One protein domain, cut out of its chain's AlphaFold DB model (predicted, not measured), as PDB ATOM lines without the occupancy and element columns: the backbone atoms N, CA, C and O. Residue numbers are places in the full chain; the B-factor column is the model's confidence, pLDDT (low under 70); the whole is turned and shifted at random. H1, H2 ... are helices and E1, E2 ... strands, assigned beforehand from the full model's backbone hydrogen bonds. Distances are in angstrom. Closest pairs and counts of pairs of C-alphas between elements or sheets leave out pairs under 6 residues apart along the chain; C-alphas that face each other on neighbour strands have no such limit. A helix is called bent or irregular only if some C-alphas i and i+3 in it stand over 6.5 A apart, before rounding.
ATOM      1  N   LEU A   2       3.447 107.004  44.468       85.50
ATOM      2  CA  LEU A   2       3.332 108.336  43.846       85.50
ATOM      3  C   LEU A   2       4.357 108.589  42.722       85.50
ATOM      4  O   LEU A   2       3.984 109.047  41.650       85.50
ATOM      5  N   GLU A   3       5.631 108.241  42.933       89.88
ATOM      6  CA  GLU A   3       6.670 108.450  41.911       89.88
ATOM      7  C   GLU A   3       6.411 107.650  40.630       89.88
ATOM      8  O   GLU A   3       6.600 108.172  39.536       89.88
ATOM      9  N   ILE A   4       5.918 106.411  40.751       89.25
ATOM     10  CA  ILE A   4       5.554 105.575  39.597       89.25
ATOM     11  C   ILE A   4       4.413 106.237  38.821       89.25
ATOM     12  O   ILE A   4       4.501 106.365  37.609       89.25
ATOM     13  N   GLU A   5       3.377 106.714  39.511       88.50
ATOM     14  CA  GLU A   5       2.232 107.381  38.879       88.50
ATOM     15  C   GLU A   5       2.627 108.664  38.128       88.50
ATOM     16  O   GLU A   5       2.071 108.958  37.073       88.50
ATOM     17  N   GLN A   6       3.610 109.411  38.639       89.81
ATOM     18  CA  GLN A   6       4.054 110.673  38.040       89.81
ATOM     19  C   GLN A   6       5.085 110.508  36.917       89.81
ATOM     20  O   GLN A   6       5.224 111.410  36.092       89.81
ATOM     21  N   THR A   7       5.825 109.396  36.882       94.81
ATOM     22  CA  THR A   7       6.959 109.215  35.958       94.81
ATOM     23  C   THR A   7       6.744 108.120  34.918       94.81
ATOM     24  O   THR A   7       7.302 108.203  33.823       94.81
ATOM     25  N   LEU A   8       5.937 107.098  35.215       95.12
ATOM     26  CA  LEU A   8       5.732 105.965  34.320       95.12
ATOM     27  C   LEU A   8       4.746 106.335  33.208       95.12
ATOM     28  O   LEU A   8       3.555 106.518  33.440       95.12
ATOM     29  N   VAL A   9       5.245 106.413  31.974       96.06
ATOM     30  CA  VAL A   9       4.430 106.778  30.799       96.06
ATOM     31  C   VAL A   9       3.815 105.547  30.123       96.06
ATOM     32  O   VAL A   9       2.699 105.610  29.599       96.06
ATOM     33  N   ALA A  10       4.536 104.424  30.123       96.38
ATOM     34  CA  ALA A  10       4.098 103.169  29.527       96.38
ATOM     35  C   ALA A  10       4.882 101.973  30.085       96.38
ATOM     36  O   ALA A  10       6.035 102.108  30.494       96.38
ATOM     37  N   VAL A  11       4.269 100.794  30.013       95.75
ATOM     38  CA  VAL A  11       4.902  99.488  30.217       95.75
ATOM     39  C   VAL A  11       4.693  98.661  28.957       95.75
ATOM     40  O   VAL A  11       3.593  98.634  28.400       95.75
ATOM     41  N   THR A  12       5.743  97.986  28.496       95.81
ATOM     42  CA  THR A  12       5.640  97.029  27.393       95.81
ATOM     43  C   THR A  12       6.155  95.663  27.806       95.81
ATOM     44  O   THR A  12       7.218  95.547  28.416       95.81
ATOM     45  N   ALA A  13       5.411  94.627  27.431       93.25
ATOM     46  CA  ALA A  13       5.905  93.264  27.392       93.25
ATOM     47  C   ALA A  13       6.102  92.850  25.928       93.25
ATOM     48  O   ALA A  13       5.222  93.041  25.088       93.25
ATOM     49  N   GLN A  14       7.268  92.280  25.622       93.50
ATOM     50  CA  GLN A  14       7.636  91.845  24.275       93.50
ATOM     51  C   GLN A  14       7.901  90.339  24.250       93.50
ATOM     52  O   GLN A  14       8.500  89.788  25.180       93.50
ATOM     53  N   ARG A  15       7.511  89.683  23.153       94.00
ATOM     54  CA  ARG A  15       7.930  88.319  22.801       94.00
ATOM     55  C   ARG A  15       8.421  88.254  21.365       94.00
ATOM     56  O   ARG A  15       7.964  89.010  20.511       94.00
ATOM     57  N   LEU A  16       9.365  87.352  21.118       95.12
ATOM     58  CA  LEU A  16       9.829  87.023  19.778       95.12
ATOM     59  C   LEU A  16       9.162  85.714  19.366       95.12
ATOM     60  O   LEU A  16       9.366  84.705  20.036       95.12
ATOM     61  N   VAL A  17       8.384  85.758  18.289       95.44
ATOM     62  CA  VAL A  17       7.615  84.616  17.787       95.44
ATOM     63  C   VAL A  17       8.128  84.150  16.441       95.44
ATOM     64  O   VAL A  17       8.672  84.944  15.669       95.44
ATOM     65  N   GLU A  18       7.928  82.873  16.147       94.06
ATOM     66  CA  GLU A  18       8.184  82.317  14.825       94.06
ATOM     67  C   GLU A  18       7.020  82.564  13.861       94.06
ATOM     68  O   GLU A  18       5.848  82.368  14.190       94.06
ATOM     69  N   LEU A  19       7.367  82.975  12.644       93.69
ATOM     70  CA  LEU A  19       6.430  83.179  11.552       93.69
ATOM     71  C   LEU A  19       6.218  81.886  10.765       93.69
ATOM     72  O   LEU A  19       7.165  81.138  10.495       93.69
ATOM     73  N   THR A  20       4.981  81.676  10.333       92.62
ATOM     74  CA  THR A  20       4.616  80.616   9.394       92.62
ATOM     75  C   THR A  20       5.175  80.943   8.010       92.62
ATOM     76  O   THR A  20       5.153  82.091   7.556       92.62
ATOM     77  N   CYS A  21       5.718  79.936   7.322       90.75
ATOM     78  CA  CYS A  21       6.133  80.115   5.938       90.75
ATOM     79  C   CYS A  21       4.889  80.131   5.037       90.75
ATOM     80  O   CYS A  21       4.124  79.179   5.085       90.75
ATOM     81  N   PRO A  22       4.703  81.123   4.151       88.62
ATOM     82  CA  PRO A  22       3.536  81.145   3.265       88.62
ATOM     83  C   PRO A  22       3.608  80.111   2.126       88.62
ATOM     84  O   PRO A  22       2.672  80.005   1.342       88.62
ATOM     85  N   TYR A  23       4.731  79.395   1.989       89.12
ATOM     86  CA  TYR A  23       4.973  78.433   0.907       89.12
ATOM     87  C   TYR A  23       5.076  76.982   1.383       89.12
ATOM     88  O   TYR A  23       5.004  76.074   0.562       89.12
ATOM     89  N   CYS A  24       5.334  76.762   2.671       88.06
ATOM     90  CA  CYS A  24       5.569  75.436   3.238       88.06
ATOM     91  C   CYS A  24       4.561  75.200   4.354       88.06
ATOM     92  O   CYS A  24       4.299  76.119   5.122       88.06
ATOM     93  N   GLU A  25       4.047  73.978   4.455       76.62
ATOM     94  CA  GLU A  25       3.053  73.620   5.472       76.62
ATOM     95  C   GLU A  25       3.670  73.583   6.880       76.62
ATOM     96  O   GLU A  25       3.102  74.149   7.808       76.62
ATOM     97  N   GLU A  26       4.873  73.018   7.027       76.19
ATOM     98  CA  GLU A  26       5.553  72.908   8.327       76.19
ATOM     99  C   GLU A  26       7.005  73.403   8.254       76.19
ATOM    100  O   GLU A  26       7.317  74.557   8.575       76.19
ATOM    101  N   GLU A  27       7.913  72.542   7.793       82.88
ATOM    102  CA  GLU A  27       9.331  72.854   7.673       82.88
ATOM    103  C   GLU A  27       9.707  73.248   6.247       82.88
ATOM    104  O   GLU A  27       9.285  72.659   5.250       82.88
ATOM    105  N   CYS A  28      10.549  74.272   6.138       86.94
ATOM    106  CA  CYS A  28      11.092  74.662   4.848       86.94
ATOM    107  C   CYS A  28      12.256  73.753   4.471       86.94
ATOM    108  O   CYS A  28      13.236  73.673   5.211       86.94
ATOM    109  N   SER A  29      12.213  73.192   3.264       88.94
ATOM    110  CA  SER A  29      13.397  72.595   2.647       88.94
ATOM    111  C   SER A  29      14.467  73.656   2.347       88.94
ATOM    112  O   SER A  29      14.179  74.857   2.279       88.94
ATOM    113  N   SER A  30      15.698  73.207   2.088       88.38
ATOM    114  CA  SER A  30      16.808  74.067   1.646       88.38
ATOM    115  C   SER A  30      16.539  74.788   0.318       88.38
ATOM    116  O   SER A  30      17.204  75.774   0.014       88.38
ATOM    117  N   TYR A  31      15.547  74.333  -0.453       89.44
ATOM    118  CA  TYR A  31      15.137  74.921  -1.731       89.44
ATOM    119  C   TYR A  31      13.966  75.909  -1.599       89.44
ATOM    120  O   TYR A  31      13.543  76.503  -2.591       89.44
ATOM    121  N   CYS A  32      13.414  76.094  -0.397       89.69
ATOM    122  CA  CYS A  32      12.322  77.034  -0.175       89.69
ATOM    123  C   CYS A  32      12.792  78.478  -0.401       89.69
ATOM    124  O   CYS A  32      13.782  78.924   0.180       89.69
ATOM    125  N   TYR A  33      12.010  79.260  -1.149       86.62
ATOM    126  CA  TYR A  33      12.267  80.691  -1.353       86.62
ATOM    127  C   TYR A  33      12.381  81.475  -0.029       86.62
ATOM    128  O   TYR A  33      13.136  82.441   0.086       86.62
ATOM    129  N   GLY A  34      11.652  81.041   1.003       83.44
ATOM    130  CA  GLY A  34      11.685  81.616   2.346       83.44
ATOM    131  C   GLY A  34      12.790  81.082   3.265       83.44
ATOM    132  O   GLY A  34      12.849  81.518   4.412       83.44
ATOM    133  N   TYR A  35      13.645  80.150   2.823       82.50
ATOM    134  CA  TYR A  35      14.627  79.476   3.688       82.50
ATOM    135  C   TYR A  35      15.644  80.448   4.304       82.50
ATOM    136  O   TYR A  35      15.864  80.428   5.511       82.50
ATOM    137  N   SER A  36      16.203  81.353   3.496       78.44
ATOM    138  CA  SER A  36      17.227  82.312   3.939       78.44
ATOM    139  C   SER A  36      16.657  83.577   4.604       78.44
ATOM    140  O   SER A  36      17.421  84.467   4.983       78.44
ATOM    141  N   ARG A  37      15.329  83.714   4.711       80.50
ATOM    142  CA  ARG A  37      14.691  84.906   5.292       80.50
ATOM    143  C   ARG A  37      14.486  84.732   6.793       80.50
ATOM    144  O   ARG A  37      14.208  83.634   7.266       80.50
ATOM    145  N   TRP A  38      14.584  85.826   7.550       75.44
ATOM    146  CA  TRP A  38      14.234  85.809   8.970       75.44
ATOM    147  C   TRP A  38      12.759  85.449   9.154       75.44
ATOM    148  O   TRP A  38      11.877  86.117   8.623       75.44
ATOM    149  N   LYS A  39      12.505  84.399   9.941       86.62
ATOM    150  CA  LYS A  39      11.162  83.884  10.248       86.62
ATOM    151  C   LYS A  39      10.722  84.262  11.654       86.62
ATOM    152  O   LYS A  39      10.112  83.455  12.342       86.62
ATOM    153  N   ARG A  40      11.112  85.444  12.129       92.75
ATOM    154  CA  ARG A  40      10.770  85.904  13.476       92.75
ATOM    155  C   ARG A  40      10.175  87.297  13.434       92.75
ATOM    156  O   ARG A  40      10.647  88.139  12.674       92.75
ATOM    157  N   ALA A  41       9.179  87.527  14.276       94.06
ATOM    158  CA  ALA A  41       8.565  88.829  14.483       94.06
ATOM    159  C   ALA A  41       8.441  89.128  15.976       94.06
ATOM    160  O   ALA A  41       8.403  88.217  16.802       94.06
ATOM    161  N   SER A  42       8.377  90.411  16.318       95.25
ATOM    162  CA  SER A  42       8.110  90.844  17.687       95.25
ATOM    163  C   SER A  42       6.615  91.065  17.884       95.25
ATOM    164  O   SER A  42       5.976  91.761  17.096       95.25
ATOM    165  N   VAL A  43       6.081  90.507  18.965       95.69
ATOM    166  CA  VAL A  43       4.731  90.777  19.458       95.69
ATOM    167  C   VAL A  43       4.840  91.640  20.706       95.69
ATOM    168  O   VAL A  43       5.699  91.394  21.556       95.69
ATOM    169  N   PHE A  44       3.973  92.646  20.801       95.31
ATOM    170  CA  PHE A  44       3.975  93.619  21.884       95.31
ATOM    171  C   PHE A  44       2.618  93.666  22.575       95.31
ATOM    172  O   PHE A  44       1.578  93.812  21.929       95.31
ATOM    173  N   GLU A  45       2.668  93.625  23.895       94.75
ATOM    174  CA  GLU A  45       1.621  94.091  24.791       94.75
ATOM    175  C   GLU A  45       2.050  95.459  25.322       94.75
ATOM    176  O   GLU A  45       3.199  95.652  25.735       94.75
ATOM    177  N   LEU A  46       1.145  96.434  25.231       95.56
ATOM    178  CA  LEU A  46       1.415  97.827  25.567       95.56
ATOM    179  C   LEU A  46       0.358  98.338  26.541       95.56
ATOM    180  O   LEU A  46      -0.814  98.477  26.182       95.56
ATOM    181  N   LEU A  47       0.811  98.688  27.739       96.12
ATOM    182  CA  LEU A  47       0.024  99.336  28.774       96.12
ATOM    183  C   LEU A  47       0.445 100.805  28.867       96.12
ATOM    184  O   LEU A  47       1.553 101.119  29.296       96.12
ATOM    185  N   ALA A  48      -0.425 101.720  28.446       96.31
ATOM    186  CA  ALA A  48      -0.135 103.154  28.432       96.31
ATOM    187  C   ALA A  48      -1.406 103.990  28.643       96.31
ATOM    188  O   ALA A  48      -2.534 103.498  28.516       96.31
ATOM    189  N   GLY A  49      -1.226 105.278  28.943       94.50
ATOM    190  CA  GLY A  49      -2.320 106.247  29.044       94.50
ATOM    191  C   GLY A  49      -3.399 105.835  30.052       94.50
ATOM    192  O   GLY A  49      -3.106 105.542  31.209       94.50
ATOM    193  N   ARG A  50      -4.668 105.811  29.616       94.00
ATOM    194  CA  ARG A  50      -5.816 105.502  30.492       94.00
ATOM    195  C   ARG A  50      -5.762 104.094  31.085       94.00
ATOM    196  O   ARG A  50      -6.125 103.938  32.244       94.00
ATOM    197  N   ALA A  51      -5.298 103.108  30.317       95.12
ATOM    198  CA  ALA A  51      -5.184 101.737  30.802       95.12
ATOM    199  C   ALA A  51      -4.122 101.636  31.906       95.12
ATOM    200  O   ALA A  51      -4.394 101.055  32.947       95.12
ATOM    201  N   LEU A  52      -2.971 102.299  31.732       95.44
ATOM    202  CA  LEU A  52      -1.928 102.356  32.760       95.44
ATOM    203  C   LEU A  52      -2.426 103.021  34.049       95.44
ATOM    204  O   LEU A  52      -2.200 102.499  35.135       95.44
ATOM    205  N   ASN A  53      -3.135 104.148  33.938       93.62
ATOM    206  CA  ASN A  53      -3.705 104.824  35.106       93.62
ATOM    207  C   ASN A  53      -4.731 103.925  35.827       93.62
ATOM    208  O   ASN A  53      -4.680 103.786  37.047       93.62
ATOM    209  N   ALA A  54      -5.605 103.247  35.076       94.31
ATOM    210  CA  ALA A  54      -6.542 102.280  35.643       94.31
ATOM    211  C   ALA A  54      -5.818 101.137  36.379       94.31
ATOM    212  O   ALA A  54      -6.198 100.828  37.505       94.31
ATOM    213  N   SER A  55      -4.735 100.588  35.814       93.81
ATOM    214  CA  SER A  55      -3.914  99.558  36.470       93.81
ATOM    215  C   SER A  55      -3.225 100.054  37.740       93.81
ATOM    216  O   SER A  55      -3.142  99.322  38.722       93.81
ATOM    217  N   ILE A  56      -2.745 101.302  37.762       93.31
ATOM    218  CA  ILE A  56      -2.142 101.889  38.968       93.31
ATOM    219  C   ILE A  56      -3.192 102.034  40.075       93.31
ATOM    220  O   ILE A  56      -2.890 101.732  41.228       93.31
ATOM    221  N   LYS A  57      -4.420 102.454  39.749       92.12
ATOM    222  CA  LYS A  57      -5.524 102.532  40.721       92.12
ATOM    223  C   LYS A  57      -5.963 101.156  41.213       92.12
ATOM    224  O   LYS A  57      -6.145 100.971  42.413       92.12
ATOM    225  N   GLU A  58      -6.068 100.183  40.312       92.50
ATOM    226  CA  GLU A  58      -6.360  98.789  40.661       92.50
ATOM    227  C   GLU A  58      -5.319  98.226  41.637       92.50
ATOM    228  O   GLU A  58      -5.677  97.685  42.680       92.50
ATOM    229  N   ALA A  59      -4.028  98.475  41.392       89.75
ATOM    230  CA  ALA A  59      -2.948  98.085  42.298       89.75
ATOM    231  C   ALA A  59      -3.019  98.760  43.688       89.75
ATOM    232  O   ALA A  59      -2.357  98.307  44.621       89.75
ATOM    233  N   ARG A  60      -3.810  99.834  43.855       89.50
ATOM    234  CA  ARG A  60      -4.096 100.488  45.152       89.50
ATOM    235  C   ARG A  60      -5.323  99.913  45.861       89.50
ATOM    236  O   ARG A  60      -5.645 100.370  46.955       89.50
ATOM    237  N   GLY A  61      -5.999  98.937  45.259       90.81
ATOM    238  CA  GLY A  61      -7.234  98.344  45.769       90.81
ATOM    239  C   GLY A  61      -8.509  99.065  45.322       90.81
ATOM    240  O   GLY A  61      -9.583  98.764  45.836       90.81
ATOM    241  N   GLU A  62      -8.423 100.010  44.379       93.25
ATOM    242  CA  GLU A  62      -9.609 100.631  43.786       93.25
ATOM    243  C   GLU A  62     -10.169  99.739  42.675       93.25
ATOM    244  O   GLU A  62      -9.467  99.430  41.714       93.25
ATOM    245  N   ALA A  63     -11.452  99.379  42.749       86.75
ATOM    246  CA  ALA A  63     -12.100  98.631  41.677       86.75
ATOM    247  C   ALA A  63     -12.147  99.473  40.389       86.75
ATOM    248  O   ALA A  63     -12.908 100.436  40.289       86.75
ATOM    249  N   ASN A  64     -11.332  99.105  39.401       86.38
ATOM    250  CA  ASN A  64     -11.315  99.709  38.075       86.38
ATOM    251  C   ASN A  64     -11.276  98.613  37.017       86.38
ATOM    252  O   ASN A  64     -10.584  97.614  37.167       86.38
ATOM    253  N   GLU A  65     -11.997  98.818  35.918       87.38
ATOM    254  CA  GLU A  65     -11.896  97.923  34.772       87.38
ATOM    255  C   GLU A  65     -10.651  98.285  33.954       87.38
ATOM    256  O   GLU A  65     -10.566  99.364  33.356       87.38
ATOM    257  N   VAL A  66      -9.681  97.376  33.917       88.50
ATOM    258  CA  VAL A  66      -8.465  97.531  33.126       88.50
ATOM    259  C   VAL A  66      -8.638  96.817  31.787       88.50
ATOM    260  O   VAL A  66      -8.811  95.604  31.722       88.50
ATOM    261  N   LYS A  67      -8.586  97.585  30.695       89.81
ATOM    262  CA  LYS A  67      -8.682  97.067  29.323       89.81
ATOM    263  C   LYS A  67      -7.485  97.503  28.492       89.81
ATOM    264  O   LYS A  67      -7.301  98.692  28.225       89.81
ATOM    265  N   TYR A  68      -6.712  96.531  28.031       93.38
ATOM    266  CA  TYR A  68      -5.645  96.689  27.048       93.38
ATOM    267  C   TYR A  68      -5.449  95.362  26.306       93.38
ATOM    268  O   TYR A  68      -5.915  94.324  26.765       93.38
ATOM    269  N   ARG A  69      -4.791  95.398  25.140       94.06
ATOM    270  CA  ARG A  69      -4.539  94.176  24.363       94.06
ATOM    271  C   ARG A  69      -3.421  93.365  24.989       94.06
ATOM    272  O   ARG A  69      -2.316  93.892  25.117       94.06
ATOM    273  N   THR A  70      -3.693  92.105  25.296       94.00
ATOM    274  CA  THR A  70      -2.717  91.196  25.912       94.00
ATOM    275  C   THR A  70      -1.869  90.469  24.868       94.00
ATOM    276  O   THR A  70      -2.263  90.337  23.704       94.00
ATOM    277  N   LEU A  71      -0.714  89.935  25.276       93.88
ATOM    278  CA  LEU A  71       0.106  89.056  24.439       93.88
ATOM    279  C   LEU A  71      -0.712  87.872  23.914       93.88
ATOM    280  O   LEU A  71      -0.619  87.561  22.729       93.88
ATOM    281  N   LYS A  72      -1.554  87.264  24.761       94.06
ATOM    282  CA  LYS A  72      -2.462  86.172  24.383       94.06
ATOM    283  C   LYS A  72      -3.350  86.568  23.212       94.06
ATOM    284  O   LYS A  72      -3.374  85.872  22.205       94.06
ATOM    285  N   GLU A  73      -4.037  87.701  23.303       95.38
ATOM    286  CA  GLU A  73      -4.921  88.170  22.233       95.38
ATOM    287  C   GLU A  73      -4.168  88.440  20.927       95.38
ATOM    288  O   GLU A  73      -4.640  88.078  19.846       95.38
ATOM    289  N   VAL A  74      -2.988  89.063  21.007       95.81
ATOM    290  CA  VAL A  74      -2.204  89.401  19.812       95.81
ATOM    291  C   VAL A  74      -1.610  88.148  19.159       95.81
ATOM    292  O   VAL A  74      -1.662  88.032  17.933       95.81
ATOM    293  N   ILE A  75      -1.104  87.194  19.947       96.25
ATOM    294  CA  ILE A  75      -0.577  85.914  19.453       96.25
ATOM    295  C   ILE A  75      -1.701  85.085  18.830       96.25
ATOM    296  O   ILE A  75      -1.575  84.679  17.676       96.25
ATOM    297  N   THR A  76      -2.832  84.912  19.525       96.44
ATOM    298  CA  THR A  76      -4.003  84.193  18.996       96.44
ATOM    299  C   THR A  76      -4.478  84.796  17.680       96.44
ATOM    300  O   THR A  76      -4.737  84.072  16.721       96.44
ATOM    301  N   LYS A  77      -4.538  86.131  17.589       97.06
ATOM    302  CA  LYS A  77      -4.883  86.813  16.339       97.06
ATOM    303  C   LYS A  77      -3.871  86.515  15.230       97.06
ATOM    304  O   LYS A  77      -4.275  86.278  14.096       97.06
ATOM    305  N   GLY A  78      -2.574  86.561  15.523       96.19
ATOM    306  CA  GLY A  78      -1.534  86.285  14.529       96.19
ATOM    307  C   GLY A  78      -1.554  84.841  14.025       96.19
ATOM    308  O   GLY A  78      -1.327  84.623  12.836       96.19
ATOM    309  N   ILE A  79      -1.895  83.883  14.890       96.19
ATOM    310  CA  ILE A  79      -2.102  82.476  14.525       96.19
ATOM    311  C   ILE A  79      -3.341  82.328  13.638       96.19
ATOM    312  O   ILE A  79      -3.243  81.784  12.544       96.19
ATOM    313  N   ALA A  80      -4.485  82.882  14.051       97.00
ATOM    314  CA  ALA A  80      -5.735  82.796  13.289       97.00
ATOM    315  C   ALA A  80      -5.634  83.417  11.883       97.00
ATOM    316  O   ALA A  80      -6.357  83.026  10.970       97.00
ATOM    317  N   LEU A  81      -4.736  84.389  11.703       96.19
ATOM    318  CA  LEU A  81      -4.440  85.013  10.412       96.19
ATOM    319  C   LEU A  81      -3.359  84.275   9.598       96.19
ATOM    320  O   LEU A  81      -3.030  84.722   8.503       96.19
ATOM    321  N   GLY A  82      -2.788  83.183  10.117       93.25
ATOM    322  CA  GLY A  82      -1.761  82.379   9.449       93.25
ATOM    323  C   GLY A  82      -0.355  82.989   9.458       93.25
ATOM    324  O   GLY A  82       0.512  82.523   8.724       93.25
ATOM    325  N   TYR A  83      -0.101  84.029  10.261       94.06
ATOM    326  CA  TYR A  83       1.215  84.676  10.333       94.06
ATOM    327  C   TYR A  83       2.157  84.009  11.330       94.06
ATOM    328  O   TYR A  83       3.357  83.955  11.078       94.06
ATOM    329  N   ILE A  84       1.637  83.552  12.469       95.44
ATOM    330  CA  ILE A  84       2.419  83.000  13.582       95.44
ATOM    331  C   ILE A  84       2.200  81.487  13.641       95.44
ATOM    332  O   ILE A  84       1.072  81.028  13.461       95.44
ATOM    333  N   LYS A  85       3.260  80.721  13.925       93.75
ATOM    334  CA  LYS A  85       3.149  79.271  14.129       93.75
ATOM    335  C   LYS A  85       2.294  78.948  15.358       93.75
ATOM    336  O   LYS A  85       2.468  79.560  16.409       93.75
ATOM    337  N   GLU A  86       1.448  77.925  15.267       93.62
ATOM    338  CA  GLU A  86       0.581  77.499  16.379       93.62
ATOM    339  C   GLU A  86       1.361  77.112  17.646       93.62
ATOM    340  O   GLU A  86       0.914  77.391  18.758       93.62
ATOM    341  N   SER A  87       2.572  76.563  17.489       92.81
ATOM    342  CA  SER A  87       3.469  76.206  18.597       92.81
ATOM    343  C   SER A  87       3.805  77.382  19.522       92.81
ATOM    344  O   SER A  87       4.119  77.183  20.697       92.81
ATOM    345  N   GLU A  88       3.722  78.617  19.020       94.38
ATOM    346  CA  GLU A  88       3.988  79.824  19.802       94.38
ATOM    347  C   GLU A  88       2.878  80.124  20.820       94.38
ATOM    348  O   GLU A  88       3.144  80.804  21.812       94.38
ATOM    349  N   TYR A  89       1.659  79.593  20.634       93.06
ATOM    350  CA  TYR A  89       0.593  79.717  21.633       93.06
ATOM    351  C   TYR A  89       0.973  78.992  22.923       93.06
ATOM    352  O   TYR A  89       0.988  79.598  23.990       93.06
ATOM    353  N   SER A  90       1.358  77.717  22.838       90.44
ATOM    354  CA  SER A  90       1.762  76.947  24.020       90.44
ATOM    355  C   SER A  90       2.979  77.567  24.703       90.44
ATOM    356  O   SER A  90       2.969  77.762  25.912       90.44
ATOM    357  N   ARG A  91       3.975  77.979  23.913       89.31
ATOM    358  CA  ARG A  91       5.227  78.563  24.409       89.31
ATOM    359  C   ARG A  91       5.048  79.874  25.180       89.31
ATOM    360  O   ARG A  91       5.819  80.159  26.090       89.31
ATOM    361  N   TRP A  92       4.106  80.724  24.772       87.75
ATOM    362  CA  TRP A  92       3.994  82.077  25.330       87.75
ATOM    363  C   TRP A  92       2.695  82.353  26.073       87.75
ATOM    364  O   TRP A  92       2.661  83.291  26.864       87.75
ATOM    365  N   VAL A  93       1.641  81.577  25.849       79.06
ATOM    366  CA  VAL A  93       0.338  81.789  26.486       79.06
ATOM    367  C   VAL A  93       0.129  80.806  27.631       79.06
ATOM    368  O   VAL A  93      -0.110  81.246  28.751       79.06
ATOM    369  N   HIS A  94       0.285  79.500  27.393       66.81
ATOM    370  CA  HIS A  94       0.036  78.492  28.432       66.81
ATOM    371  C   HIS A  94       1.008  78.592  29.616       66.81
ATOM    372  O   HIS A  94       0.570  78.508  30.760       66.81
ATOM    373  N   ASP A  95       2.288  78.860  29.359       59.88
ATOM    374  CA  ASP A  95       3.306  78.931  30.416       59.88
ATOM    375  C   ASP A  95       3.180  80.181  31.312       59.88
ATOM    376  O   ASP A  95       3.663  80.176  32.442       59.88
TER     377      ASP A  95
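This is residues 2 to 95 of the 99 residues of an uncharacterized protein of Cytobacillus oceanisediminis (UniProt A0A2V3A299). A long two-stranded antiparallel ribbon, the hairpin of E1 and E2, runs along a rod-shaped domain, and a helical hairpin of H3 and H4 packs on it. Two helices, H1 and H2, sit side by side at one end of the ribbon, and the long link of residues 19 to 39 makes the opposite end of the rod. The printed part has 94 residues with four named helices and two named strands, in the order H1, E1, E2, H2, H3, H4; the class is mixed, helices and strands. The whole is loose, with a radius of gyration of the C-alphas of 17.9 A, and spans 58 by 22 by 20 A.

The sheet has two neighbour strands, E1, residues 10 to 18, and E2, residues 40 to 48, which form a hairpin and are antiparallel, with 161 degrees between their N-to-C directions. C-alphas 10 and 48 face each other at 4.4 A, and C-alphas 18 and 40 at 4.6 A. N 11 and O 47 are within hydrogen-bond range at 2.8 A, as are N 41 and O 17 at 3.0 A. H3, residues 71 to 80, comes closest to E2 at the C-alphas of Leu 71 and Glu 45, 5.3 A apart. H4, residues 87 to 95, comes closest to E1 at the C-alphas of Glu 88 and Val 17, 6.3 A apart. H3 and H4 touch and form a helical hairpin, at a shallow tilt of 25 degrees, opposite ways; their closest C-alphas, of Lys 72 and Val 93, are 5.6 A apart. H2, residues 49 to 58, and E2 are near each other, and the closest C-alphas of H2 and E1, those of Leu 52 and Ala 10, are 6.9 A apart. H1, residues 2 to 7, is close to H2 but not clearly touching it, with the C-alphas of Glu 5 and Ile 56 closest at 7.0 A; the two run opposite ways at a shallow tilt of 14 degrees. H2 and H4 are apart. Every O i to N i+4 pair is within hydrogen-bond range in H1, H2 and H3, but 3 of 5 in H4.

E1 is 25.8 A long from C-alpha 10 at (4.098, 103.169, 29.527) to C-alpha 18, and E2 is 25.3 A long. H2 is 14.4 A long, H3 14.1 A and H4 12.1 A. H4 is irregular, but only just: C-alphas 91 and 94 are 6.6 A apart. H1, 8.7 A long, begins at C-alpha 2 at (3.332, 108.336, 43.846), and H4 ends at C-alpha 95 at (3.306, 78.931, 30.416).

The two C-alphas farthest apart are those of Tyr 31 and Glu 62, at 57.8 A. The printed part has no cut. The links from E1 to E2, 21 residues, and from H2 to H3, 12 residues, are long. The mean pLDDT of the printed part is 90.8, and residues 94 to 95 are under 70.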